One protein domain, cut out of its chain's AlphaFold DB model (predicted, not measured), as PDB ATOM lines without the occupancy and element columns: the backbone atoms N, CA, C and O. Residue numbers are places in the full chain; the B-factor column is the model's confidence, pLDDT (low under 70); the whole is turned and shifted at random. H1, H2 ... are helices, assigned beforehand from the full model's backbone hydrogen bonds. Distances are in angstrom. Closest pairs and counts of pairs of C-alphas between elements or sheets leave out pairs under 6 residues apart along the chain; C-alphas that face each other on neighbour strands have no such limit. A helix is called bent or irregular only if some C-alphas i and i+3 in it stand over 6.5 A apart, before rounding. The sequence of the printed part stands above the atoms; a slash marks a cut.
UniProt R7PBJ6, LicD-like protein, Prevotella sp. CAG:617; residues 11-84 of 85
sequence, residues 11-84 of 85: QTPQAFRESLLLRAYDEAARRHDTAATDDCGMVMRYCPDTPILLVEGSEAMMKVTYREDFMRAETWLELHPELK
ATOM      1  N   GLN A  11     -42.477  80.853 137.210       95.31
ATOM      2  CA  GLN A  11     -41.127  80.617 137.733       95.31
ATOM      3  C   GLN A  11     -40.483  79.434 136.999       95.31
ATOM      4  O   GLN A  11     -41.123  78.780 136.173       95.31
ATOM      5  N   THR A  12     -39.209  79.177 137.295       94.69
ATOM      6  CA  THR A  12     -38.461  77.999 136.842       94.69
ATOM      7  C   THR A  12     -38.078  77.126 138.048       94.69
ATOM      8  O   THR A  12     -37.957  77.659 139.153       94.69
ATOM      9  N   PRO A  13     -37.875  75.805 137.874       95.69
ATOM     10  CA  PRO A  13     -37.858  75.055 136.613       95.69
ATOM     11  C   PRO A  13     -39.241  74.903 135.966       95.69
ATOM     12  O   PRO A  13     -40.252  74.773 136.646       95.69
ATOM     13  N   GLN A  14     -39.259  74.896 134.633       96.81
ATOM     14  CA  GLN A  14     -40.409  74.491 133.823       96.81
ATOM     15  C   GLN A  14     -40.058  73.177 133.120       96.81
ATOM     16  O   GLN A  14     -38.901  72.962 132.761       96.81
ATOM     17  N   ALA A  15     -41.034  72.285 132.948       97.31
ATOM     18  CA  ALA A  15     -40.805  70.978 132.344       97.31
ATOM     19  C   ALA A  15     -41.857  70.676 131.276       97.31
ATOM     20  O   ALA A  15     -43.058  70.691 131.539       97.31
ATOM     21  N   PHE A  16     -41.381  70.337 130.081       97.62
ATOM     22  CA  PHE A  16     -42.199  69.940 128.942       97.62
ATOM     23  C   PHE A  16     -41.617  68.688 128.295       97.62
ATOM     24  O   PHE A  16     -40.432  68.382 128.438       97.62
ATOM     25  N   ARG A  17     -42.448  67.957 127.544       98.06
ATOM     26  CA  ARG A  17     -41.921  66.931 126.639       98.06
ATOM     27  C   ARG A  17     -41.061  67.618 125.582       98.06
ATOM     28  O   ARG A  17     -41.514  68.577 124.966       98.06
ATOM     29  N   GLU A  18     -39.873  67.083 125.332       98.06
ATOM     30  CA  GLU A  18     -38.939  67.615 124.333       98.06
ATOM     31  C   GLU A  18     -39.613  67.825 122.969       98.06
ATOM     32  O   GLU A  18     -39.573  68.921 122.419       98.06
ATOM     33  N   SER A  19     -40.317  66.809 122.462       98.06
ATOM     34  CA  SER A  19     -40.998  66.873 121.161       98.06
ATOM     35  C   SER A  19     -42.058  67.973 121.072       98.06
ATOM     36  O   SER A  19     -42.266  68.553 120.008       98.06
ATOM     37  N   LEU A  20     -42.726  68.277 122.186       98.19
ATOM     38  CA  LEU A  20     -43.688  69.369 122.273       98.19
ATOM     39  C   LEU A  20     -42.973  70.723 122.220       98.19
ATOM     40  O   LEU A  20     -43.407  71.606 121.480       98.19
ATOM     41  N   LEU A  21     -41.898  70.873 122.997       97.56
ATOM     42  CA  LEU A  21     -41.147  72.119 123.078       97.56
ATOM     43  C   LEU A  21     -40.506  72.447 121.724       97.56
ATOM     44  O   LEU A  21     -40.720  73.536 121.201       97.56
ATOM     45  N   LEU A  22     -39.835  71.475 121.097       97.94
ATOM     46  CA  LEU A  22     -39.252  71.628 119.760       97.94
ATOM     47  C   LEU A  22     -40.294  72.074 118.730       97.94
ATOM     48  O   LEU A  22     -40.076  73.052 118.023       97.94
ATOM     49  N   ARG A  23     -41.474  71.438 118.712       97.88
ATOM     50  CA  ARG A  23     -42.565  71.831 117.810       97.88
ATOM     51  C   ARG A  23     -42.997  73.287 118.009       97.88
ATOM     52  O   ARG A  23     -43.268  73.978 117.027       97.88
ATOM     53  N   ALA A  24     -43.085  73.749 119.258       97.62
ATOM     54  CA  ALA A  24     -43.435  75.136 119.557       97.62
ATOM     55  C   ALA A  24     -42.361  76.113 119.046       97.62
ATOM     56  O   ALA A  24     -42.697  77.112 118.410       97.62
ATOM     57  N   TYR A  25     -41.081  75.798 119.260       97.31
ATOM     58  CA  TYR A  25     -39.959  76.597 118.757       97.31
ATOM     59  C   TYR A  25     -39.864  76.606 117.225       97.31
ATOM     60  O   TYR A  25     -39.629  77.665 116.644       97.31
ATOM     61  N   ASP A  26     -40.124  75.483 116.555       97.50
ATOM     62  CA  ASP A  26     -40.129  75.396 115.089       97.50
ATOM     63  C   ASP A  26     -41.237  76.253 114.456       97.50
ATOM     64  O   ASP A  26     -41.053  76.853 113.394       97.50
ATOM     65  N   GLU A  27     -42.418  76.315 115.078       97.12
ATOM     66  CA  GLU A  27     -43.502  77.197 114.629       97.12
ATOM     67  C   GLU A  27     -43.155  78.674 114.866       97.12
ATOM     68  O   GLU A  27     -43.373  79.501 113.978       97.12
ATOM     69  N   ALA A  28     -42.554  79.002 116.014       97.06
ATOM     70  CA  ALA A  28     -42.089  80.354 116.315       97.06
ATOM     71  C   ALA A  28     -41.048  80.844 115.301       97.06
ATOM     72  O   ALA A  28     -41.169  81.943 114.755       97.06
ATOM     73  N   ALA A  29     -40.064  79.994 114.995       96.75
ATOM     74  CA  ALA A  29     -39.013  80.280 114.029       96.75
ATOM     75  C   ALA A  29     -39.584  80.522 112.625       96.75
ATOM     76  O   ALA A  29     -39.217  81.504 111.979       96.75
ATOM     77  N   ARG A  30     -40.539  79.690 112.176       97.06
ATOM     78  CA  ARG A  30     -41.227  79.868 110.883       97.06
ATOM     79  C   ARG A  30     -41.983  81.191 110.775       97.06
ATOM     80  O   ARG A  30     -42.126  81.715 109.675       97.06
ATOM     81  N   ARG A  31     -42.470  81.724 111.897       96.19
ATOM     82  CA  ARG A  31     -43.202  82.998 111.955       96.19
ATOM     83  C   ARG A  31     -42.319  84.202 112.281       96.19
ATOM     84  O   ARG A  31     -42.835  85.314 112.303       96.19
ATOM     85  N   HIS A  32     -41.023  83.993 112.531       94.81
ATOM     86  CA  HIS A  32     -40.105  85.013 113.045       94.81
ATOM     87  C   HIS A  32     -40.632  85.719 114.309       94.81
ATOM     88  O   HIS A  32     -40.412  86.913 114.503       94.81
ATOM     89  N   ASP A  33     -41.353  84.991 115.165       93.88
ATOM     90  CA  ASP A  33     -41.986  85.546 116.359       93.88
ATOM     91  C   ASP A  33     -41.186  85.180 117.616       93.88
ATOM     92  O   ASP A  33     -41.029  84.011 117.971       93.88
ATOM     93  N   THR A  34     -40.692  86.216 118.294       86.56
ATOM     94  CA  THR A  34     -39.833  86.135 119.482       86.56
ATOM     95  C   THR A  34     -40.502  86.706 120.736       86.56
ATOM     96  O   THR A  34     -39.807  87.099 121.670       86.56
ATOM     97  N   ALA A  35     -41.832  86.849 120.756       91.75
ATOM     98  CA  ALA A  35     -42.507  87.570 121.841       91.75
ATOM     99  C   ALA A  35     -42.732  86.741 123.120       91.75
ATOM    100  O   ALA A  35     -43.047  87.318 124.161       91.75
ATOM    101  N   ALA A  36     -42.597  85.414 123.069       92.38
ATOM    102  CA  ALA A  36     -42.686  84.582 124.267       92.38
ATOM    103  C   ALA A  36     -41.457  84.789 125.168       92.38
ATOM    104  O   ALA A  36     -40.327  84.857 124.690       92.38
ATOM    105  N   THR A  37     -41.683  84.887 126.478       92.62
ATOM    106  CA  THR A  37     -40.638  85.205 127.467       92.62
ATOM    107  C   THR A  37     -40.140  83.994 128.260       92.62
ATOM    108  O   THR A  37     -39.180  84.124 129.016       92.62
ATOM    109  N   ASP A  38     -40.808  82.848 128.128       95.38
ATOM    110  CA  ASP A  38     -40.511  81.577 128.790       95.38
ATOM    111  C   ASP A  38     -41.035  80.381 127.967       95.38
ATOM    112  O   ASP A  38     -41.758  80.555 126.977       95.38
ATOM    113  N   ASP A  39     -40.682  79.160 128.377       96.00
ATOM    114  CA  ASP A  39     -41.068  77.924 127.679       96.00
ATOM    115  C   ASP A  39     -42.586  77.686 127.739       96.00
ATOM    116  O   ASP A  39     -43.202  77.247 126.765       96.00
ATOM    117  N   CYS A  40     -43.221  78.027 128.864       96.50
ATOM    118  CA  CYS A  40     -44.673  77.971 129.011       96.50
ATOM    119  C   CYS A  40     -45.383  78.870 127.990       96.50
ATOM    120  O   CYS A  40     -46.289  78.409 127.291       96.50
ATOM    121  N   GLY A  41     -44.933  80.117 127.824       95.94
ATOM    122  CA  GLY A  41     -45.453  81.040 126.819       95.94
ATOM    123  C   GLY A  41     -45.286  80.526 125.388       95.94
ATOM    124  O   GLY A  41     -46.192  80.698 124.568       95.94
ATOM    125  N   MET A  42     -44.179  79.833 125.093       97.06
ATOM    126  CA  MET A  42     -43.978  79.166 123.799       97.06
ATOM    127  C   MET A  42     -45.041  78.089 123.559       97.06
ATOM    128  O   MET A  42     -45.703  78.083 122.516       97.06
ATOM    129  N   VAL A  43     -45.253  77.201 124.532       97.44
ATOM    130  CA  VAL A  43     -46.244  76.119 124.424       97.44
ATOM    131  C   VAL A  43     -47.667  76.675 124.334       97.44
ATOM    132  O   VAL A  43     -48.413  76.254 123.452       97.44
ATOM    133  N   MET A  44     -48.029  77.665 125.156       95.88
ATOM    134  CA  MET A  44     -49.346  78.318 125.105       95.88
ATOM    135  C   MET A  44     -49.645  78.930 123.736       95.88
ATOM    136  O   MET A  44     -50.772  78.850 123.252       95.88
ATOM    137  N   ARG A  45     -48.645  79.556 123.107       96.31
ATOM    138  CA  ARG A  45     -48.832  80.268 121.841       96.31
ATOM    139  C   ARG A  45     -48.901  79.334 120.634       96.31
ATOM    140  O   ARG A  45     -49.709  79.571 119.738       96.31
ATOM    141  N   TYR A  46     -48.054  78.307 120.587       97.12
ATOM    142  CA  TYR A  46     -47.874  77.480 119.383       97.12
ATOM    143  C   TYR A  46     -48.431  76.066 119.496       97.12
ATOM    144  O   TYR A  46     -48.547  75.365 118.494       97.12
ATOM    145  N   CYS A  47     -48.789  75.637 120.702       96.56
ATOM    146  CA  CYS A  47     -49.444  74.363 120.968       96.56
ATOM    147  C   CYS A  47     -50.646  74.578 121.914       96.56
ATOM    148  O   CYS A  47     -50.679  73.953 122.977       96.56
ATOM    149  N   PRO A  48     -51.623  75.438 121.554       96.31
ATOM    150  CA  PRO A  48     -52.654  75.947 122.469       96.31
ATOM    151  C   PRO A  48     -53.571  74.865 123.056       96.31
ATOM    152  O   PRO A  48     -54.118  75.049 124.138       96.31
ATOM    153  N   ASP A  49     -53.700  73.721 122.382       96.69
ATOM    154  CA  ASP A  49     -54.492  72.583 122.864       96.69
ATOM    155  C   ASP A  49     -53.759  71.743 123.926       96.69
ATOM    156  O   ASP A  49     -54.294  70.753 124.423       96.69
ATOM    157  N   THR A  50     -52.513  72.093 124.262       97.44
ATOM    158  CA  THR A  50     -51.728  71.376 125.270       97.44
ATOM    159  C   THR A  50     -52.186  71.784 126.670       97.44
ATOM    160  O   THR A  50     -52.063  72.958 127.025       97.44
ATOM    161  N   PRO A  51     -52.629  70.838 127.515       96.56
ATOM    162  CA  PRO A  51     -52.911  71.134 128.912       96.56
ATOM    163  C   PRO A  51     -51.634  71.554 129.648       96.56
ATOM    164  O   PRO A  51     -50.619  70.858 129.585       96.56
ATOM    165  N   ILE A  52     -51.704  72.664 130.380       95.88
ATOM    166  CA  ILE A  52     -50.620  73.157 131.232       95.88
ATOM    167  C   ILE A  52     -51.064  73.025 132.681       95.88
ATOM    168  O   ILE A  52     -52.134  73.500 133.059       95.88
ATOM    169  N   LEU A  53     -50.233  72.370 133.488       95.88
ATOM    170  CA  LEU A  53     -50.447  72.261 134.924       95.88
ATOM    171  C   LEU A  53     -49.578  73.284 135.647       95.88
ATOM    172  O   LEU A  53     -48.384  73.397 135.373       95.88
ATOM    173  N   LEU A  54     -50.188  73.997 136.588       94.56
ATOM    174  CA  LEU A  54     -49.479  74.861 137.519       94.56
ATOM    175  C   LEU A  54     -49.079  74.041 138.744       94.56
ATOM    176  O   LEU A  54     -49.881  73.274 139.278       94.56
ATOM    177  N   VAL A  55     -47.835  74.210 139.171       94.12
ATOM    178  CA  VAL A  55     -47.296  73.622 140.396       94.12
ATOM    179  C   VAL A  55     -46.957  74.772 141.329       94.12
ATOM    180  O   VAL A  55     -46.368  75.758 140.884       94.12
ATOM    181  N   GLU A  56     -47.351  74.657 142.597       94.19
ATOM    182  CA  GLU A  56     -47.051  75.678 143.599       94.19
ATOM    183  C   GLU A  56     -45.534  75.877 143.691       94.19
ATOM    184  O   GLU A  56     -44.771  74.923 143.871       94.19
ATOM    185  N   GLY A  57     -45.108  77.123 143.500       91.06
ATOM    186  CA  GLY A  57     -43.704  77.503 143.515       91.06
ATOM    187  C   GLY A  57     -43.198  77.819 144.919       91.06
ATOM    188  O   GLY A  57     -43.851  77.589 145.934       91.06
ATOM    189  N   SER A  58     -42.005  78.400 144.967       91.06
ATOM    190  CA  SER A  58     -41.433  78.960 146.187       91.06
ATOM    191  C   SER A  58     -40.909  80.360 145.905       91.06
ATOM    192  O   SER A  58     -40.342  80.625 144.841       91.06
ATOM    193  N   GLU A  59     -41.025  81.259 146.880       88.69
ATOM    194  CA  GLU A  59     -40.372  82.573 146.817       88.69
ATOM    195  C   GLU A  59     -38.841  82.453 146.704       88.69
ATOM    196  O   GLU A  59     -38.191  83.353 146.176       88.69
ATOM    197  N   ALA A  60     -38.268  81.311 147.107       89.06
ATOM    198  CA  ALA A  60     -36.855  81.002 146.901       89.06
ATOM    199  C   ALA A  60     -36.470  80.886 145.414       89.06
ATOM    200  O   ALA A  60     -35.331  81.162 145.054       89.06
ATOM    201  N   MET A  61     -37.416  80.547 144.525       91.75
ATOM    202  CA  MET A  61     -37.209  80.485 143.067       91.75
ATOM    203  C   MET A  61     -37.252  81.882 142.423       91.75
ATOM    204  O   MET A  61     -37.808  82.090 141.340       91.75
ATOM    205  N   MET A  62     -36.733  82.888 143.122       93.69
ATOM    206  CA  MET A  62     -36.609  84.239 142.597       93.69
ATOM    207  C   MET A  62     -35.559  84.294 141.484       93.69
ATOM    208  O   MET A  62     -34.489  83.698 141.578       93.69
ATOM    209  N   LYS A  63     -35.823  85.094 140.451       95.00
ATOM    210  CA  LYS A  63     -34.799  85.457 139.470       95.00
ATOM    211  C   LYS A  63     -33.974  86.620 140.013       95.00
ATOM    212  O   LYS A  63     -34.511  87.713 140.182       95.00
ATOM    213  N   VAL A  64     -32.681  86.404 140.240       96.00
ATOM    214  CA  VAL A  64     -31.732  87.489 140.533       96.00
ATOM    215  C   VAL A  64     -31.548  88.308 139.255       96.00
ATOM    216  O   VAL A  64     -30.984  87.816 138.280       96.00
ATOM    217  N   THR A  65     -32.087  89.525 139.230       96.75
ATOM    218  CA  THR A  65     -32.120  90.383 138.033       96.75
ATOM    219  C   THR A  65     -31.442  91.725 138.288       96.75
ATOM    220  O   THR A  65     -30.734  92.235 137.420       96.75
ATOM    221  N   TYR A  66     -31.643  92.291 139.476       97.62
ATOM    222  CA  TYR A  66     -31.097  93.580 139.885       97.62
ATOM    223  C   TYR A  66     -30.031  93.419 140.968       97.62
ATOM    224  O   TYR A  66     -29.880  92.359 141.573       97.62
ATOM    225  N   ARG A  67     -29.279  94.491 141.239       96.81
ATOM    226  CA  ARG A  67     -28.225  94.471 142.264       96.81
ATOM    227  C   ARG A  67     -28.804  94.225 143.659       96.81
ATOM    228  O   ARG A  67     -28.182  93.574 144.487       96.81
ATOM    229  N   GLU A  68     -29.996  94.732 143.915       95.81
ATOM    230  CA  GLU A  68     -30.685  94.627 145.195       95.81
ATOM    231  C   GLU A  68     -31.152  93.190 145.478       95.81
ATOM    232  O   GLU A  68     -31.281  92.807 146.642       95.81
ATOM    233  N   ASP A  69     -31.340  92.367 144.437       96.69
ATOM    234  CA  ASP A  69     -31.731  90.962 144.586       96.69
ATOM    235  C   ASP A  69     -30.649  90.130 145.295       96.69
ATOM    236  O   ASP A  69     -30.986  89.133 145.939       96.69
ATOM    237  N   PHE A  70     -29.374  90.542 145.231       96.25
ATOM    238  CA  PHE A  70     -28.276  89.846 145.912       96.25
ATOM    239  C   PHE A  70     -28.472  89.811 147.423       96.25
ATOM    240  O   PHE A  70     -28.344  88.745 148.011       96.25
ATOM    241  N   MET A  71     -28.882  90.924 148.043       95.69
ATOM    242  CA  MET A  71     -29.115  90.958 149.493       95.69
ATOM    243  C   MET A  71     -30.187  89.945 149.913       95.69
ATOM    244  O   MET A  71     -30.050  89.269 150.934       95.69
ATOM    245  N   ARG A  72     -31.249  89.805 149.107       94.06
ATOM    246  CA  ARG A  72     -32.323  88.837 149.367       94.06
ATOM    247  C   ARG A  72     -31.835  87.397 149.196       94.06
ATOM    248  O   ARG A  72     -32.162  86.555 150.027       94.06
ATOM    249  N   ALA A  73     -31.049  87.125 148.154       94.19
ATOM    250  CA  ALA A  73     -30.481  85.801 147.904       94.19
ATOM    251  C   ALA A  73     -29.457  85.390 148.979       94.19
ATOM    252  O   ALA A  73     -29.511  84.266 149.472       94.19
ATOM    253  N   GLU A  74     -28.569  86.301 149.387       93.88
ATOM    254  CA  GLU A  74     -27.582  86.075 150.451       93.88
ATOM    255  C   GLU A  74     -28.262  85.778 151.786       93.88
ATOM    256  O   GLU A  74     -27.975  84.752 152.398       93.88
ATOM    257  N   THR A  75     -29.235  86.607 152.181       93.88
ATOM    258  CA  THR A  75     -30.020  86.378 153.405       93.88
ATOM    259  C   THR A  75     -30.691  85.004 153.371       93.88
ATOM    260  O   THR A  75     -30.677  84.273 154.359       93.88
ATOM    261  N   TRP A  76     -31.262  84.615 152.226       92.88
ATOM    262  CA  TRP A  76     -31.885  83.302 152.083       92.88
ATOM    263  C   TRP A  76     -30.875  82.160 152.264       92.88
ATOM    264  O   TRP A  76     -31.169  81.218 152.996       92.88
ATOM    265  N   LEU A  77     -29.675  82.257 151.680       92.62
ATOM    266  CA  LEU A  77     -28.612  81.256 151.845       92.62
ATOM    267  C   LEU A  77     -28.054  81.204 153.273       92.62
ATOM    268  O   LEU A  77     -27.669  80.141 153.747       92.62
ATOM    269  N   GLU A  78     -27.974  82.332 153.978       94.75
ATOM    270  CA  GLU A  78     -27.554  82.363 155.385       94.75
ATOM    271  C   GLU A  78     -28.535  81.643 156.307       94.75
ATOM    272  O   GLU A  78     -28.103  80.965 157.238       94.75
ATOM    273  N   LEU A  79     -29.834  81.748 156.015       94.00
ATOM    274  CA  LEU A  79     -30.886  81.026 156.729       94.00
ATOM    275  C   LEU A  79     -30.925  79.523 156.392       94.00
ATOM    276  O   LEU A  79     -31.502  78.764 157.165       94.00
ATOM    277  N   HIS A  80     -30.305  79.108 155.282       92.88
ATOM    278  CA  HIS A  80     -30.261  77.725 154.784       92.88
ATOM    279  C   HIS A  80     -28.806  77.266 154.566       92.88
ATOM    280  O   HIS A  80     -28.371  77.042 153.428       92.88
ATOM    281  N   PRO A  81     -27.999  77.173 155.641       91.94
ATOM    282  CA  PRO A  81     -26.571  76.877 155.543       91.94
ATOM    283  C   PRO A  81     -26.267  75.514 154.907       91.94
ATOM    284  O   PRO A  81     -25.180  75.335 154.367       91.94
ATOM    285  N   GLU A  82     -27.209  74.572 154.928       94.06
ATOM    286  CA  GLU A  82     -27.114  73.252 154.300       94.06
ATOM    287  C   GLU A  82     -27.049  73.287 152.768       94.06
ATOM    288  O   GLU A  82     -26.644  72.304 152.151       94.06
ATOM    289  N   LEU A  83     -27.459  74.399 152.152       85.31
ATOM    290  CA  LEU A  83     -27.428  74.592 150.701       85.31
ATOM    291  C   LEU A  83     -26.155  75.293 150.222       85.31
ATOM    292  O   LEU A  83     -25.964  75.458 149.014       85.31
ATOM    293  N   LYS A  84     -25.292  75.733 151.146       75.94
ATOM    294  CA  LYS A  84     -23.993  76.304 150.792       75.94
ATOM    295  C   LYS A  84     -23.075  75.172 150.294       75.94
ATOM    296  O   LYS A  84     -23.013  74.137 150.958       75.94
TER     297      LYS A  84
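Overview. This is residues 11 to 84 of the 85 residues of the protein "LicD-like protein" of Prevotella sp. CAG:617 (UniProt R7PBJ6). What shape do these atoms make? Two small lobes stand at the two ends of an elongated, open model: the longest helix, H1, with the short helix H2 packed on it at a steep tilt makes one lobe, and H3, which touches no helix, makes the other. The long unnamed stretch of residues 47 to 68 runs from the first lobe to the second, and residues 65 to 71 and 78 to 84 stick out. What is it made of, and how large is it? The printed part has 74 residues with three named helices, in the order H1, H2, H3, and no named strand; its class is all helix, though under half of the residues, 33 of 74, are in named elements. It is only just loose, close to extended, with a radius of gyration of the C-alphas of 16.5 A and spans of 46 by 25 by 17 A.

Along the chain. Where is the longest helix? H1 holds residues 18 to 31, Glu 18 to Arg 31, and its first and last C-alphas are 20.2 A apart. C-alpha 18 is at (-38.939, 67.615, 124.333) and C-alpha 31 at (-43.202, 82.998, 111.955). Which helix follows it? H2 holds residues 39 to 46, Asp 39 to Tyr 46, and measures 10.7 A from first to last C-alpha. Where does the last helix lie? H3 holds residues 69 to 79, Asp 69 to Leu 79, and measures 15.7 A from first to last C-alpha. It ends with C-alpha 79 at (-30.886, 81.026, 156.729).

Arrangement. How do H1 and H2 stand to each other? They touch, with 14 pairs of C-alphas within 8 A, and their closest C-alphas, those of Ala 24 and Tyr 46, are 5.0 A apart. Their lines stand at a steep tilt of 59 degrees and they run the same way, with 9.1 A from centre to centre. Does H3 come near them? H1 and H3 are apart, and so are H2 and H3, with no C-alpha of the one within 8 A of the other. What do the backbone N and O atoms show? In H1, H2 and H3 every pair of O of residue i and N of residue i+4 is within hydrogen-bond range. None of the three helices is bent or irregular.

Size, cuts and confidence. How far does the printed part reach? The two C-alphas farthest apart, those of Arg 30 and Pro 81, are 47.1 A from each other, while the first and last printed C-alphas, those of Gln 11 and Lys 84, are 22.0 A apart. What is left when the free stretches are set aside? Residues 65 to 71, of which 69 to 71 belong to H3, stand free, and so do residues 78 to 84. The body without them has 60 residues and spans 44 by 23 by 16 A. Which links are long, and is there a cut? The link from H2 to H3 is long, with 22 residues, whose C-alphas lie 10 to 21 A from the mean of all C-alphas, while the link from H1 to H2 is short, with 7 residues. The printed part has no cut; it begins at residue 11 and ends at residue 84 of a full chain of 85 residues. How confident is the model? The mean pLDDT of the printed part is 94.9, and no printed residue is under 70.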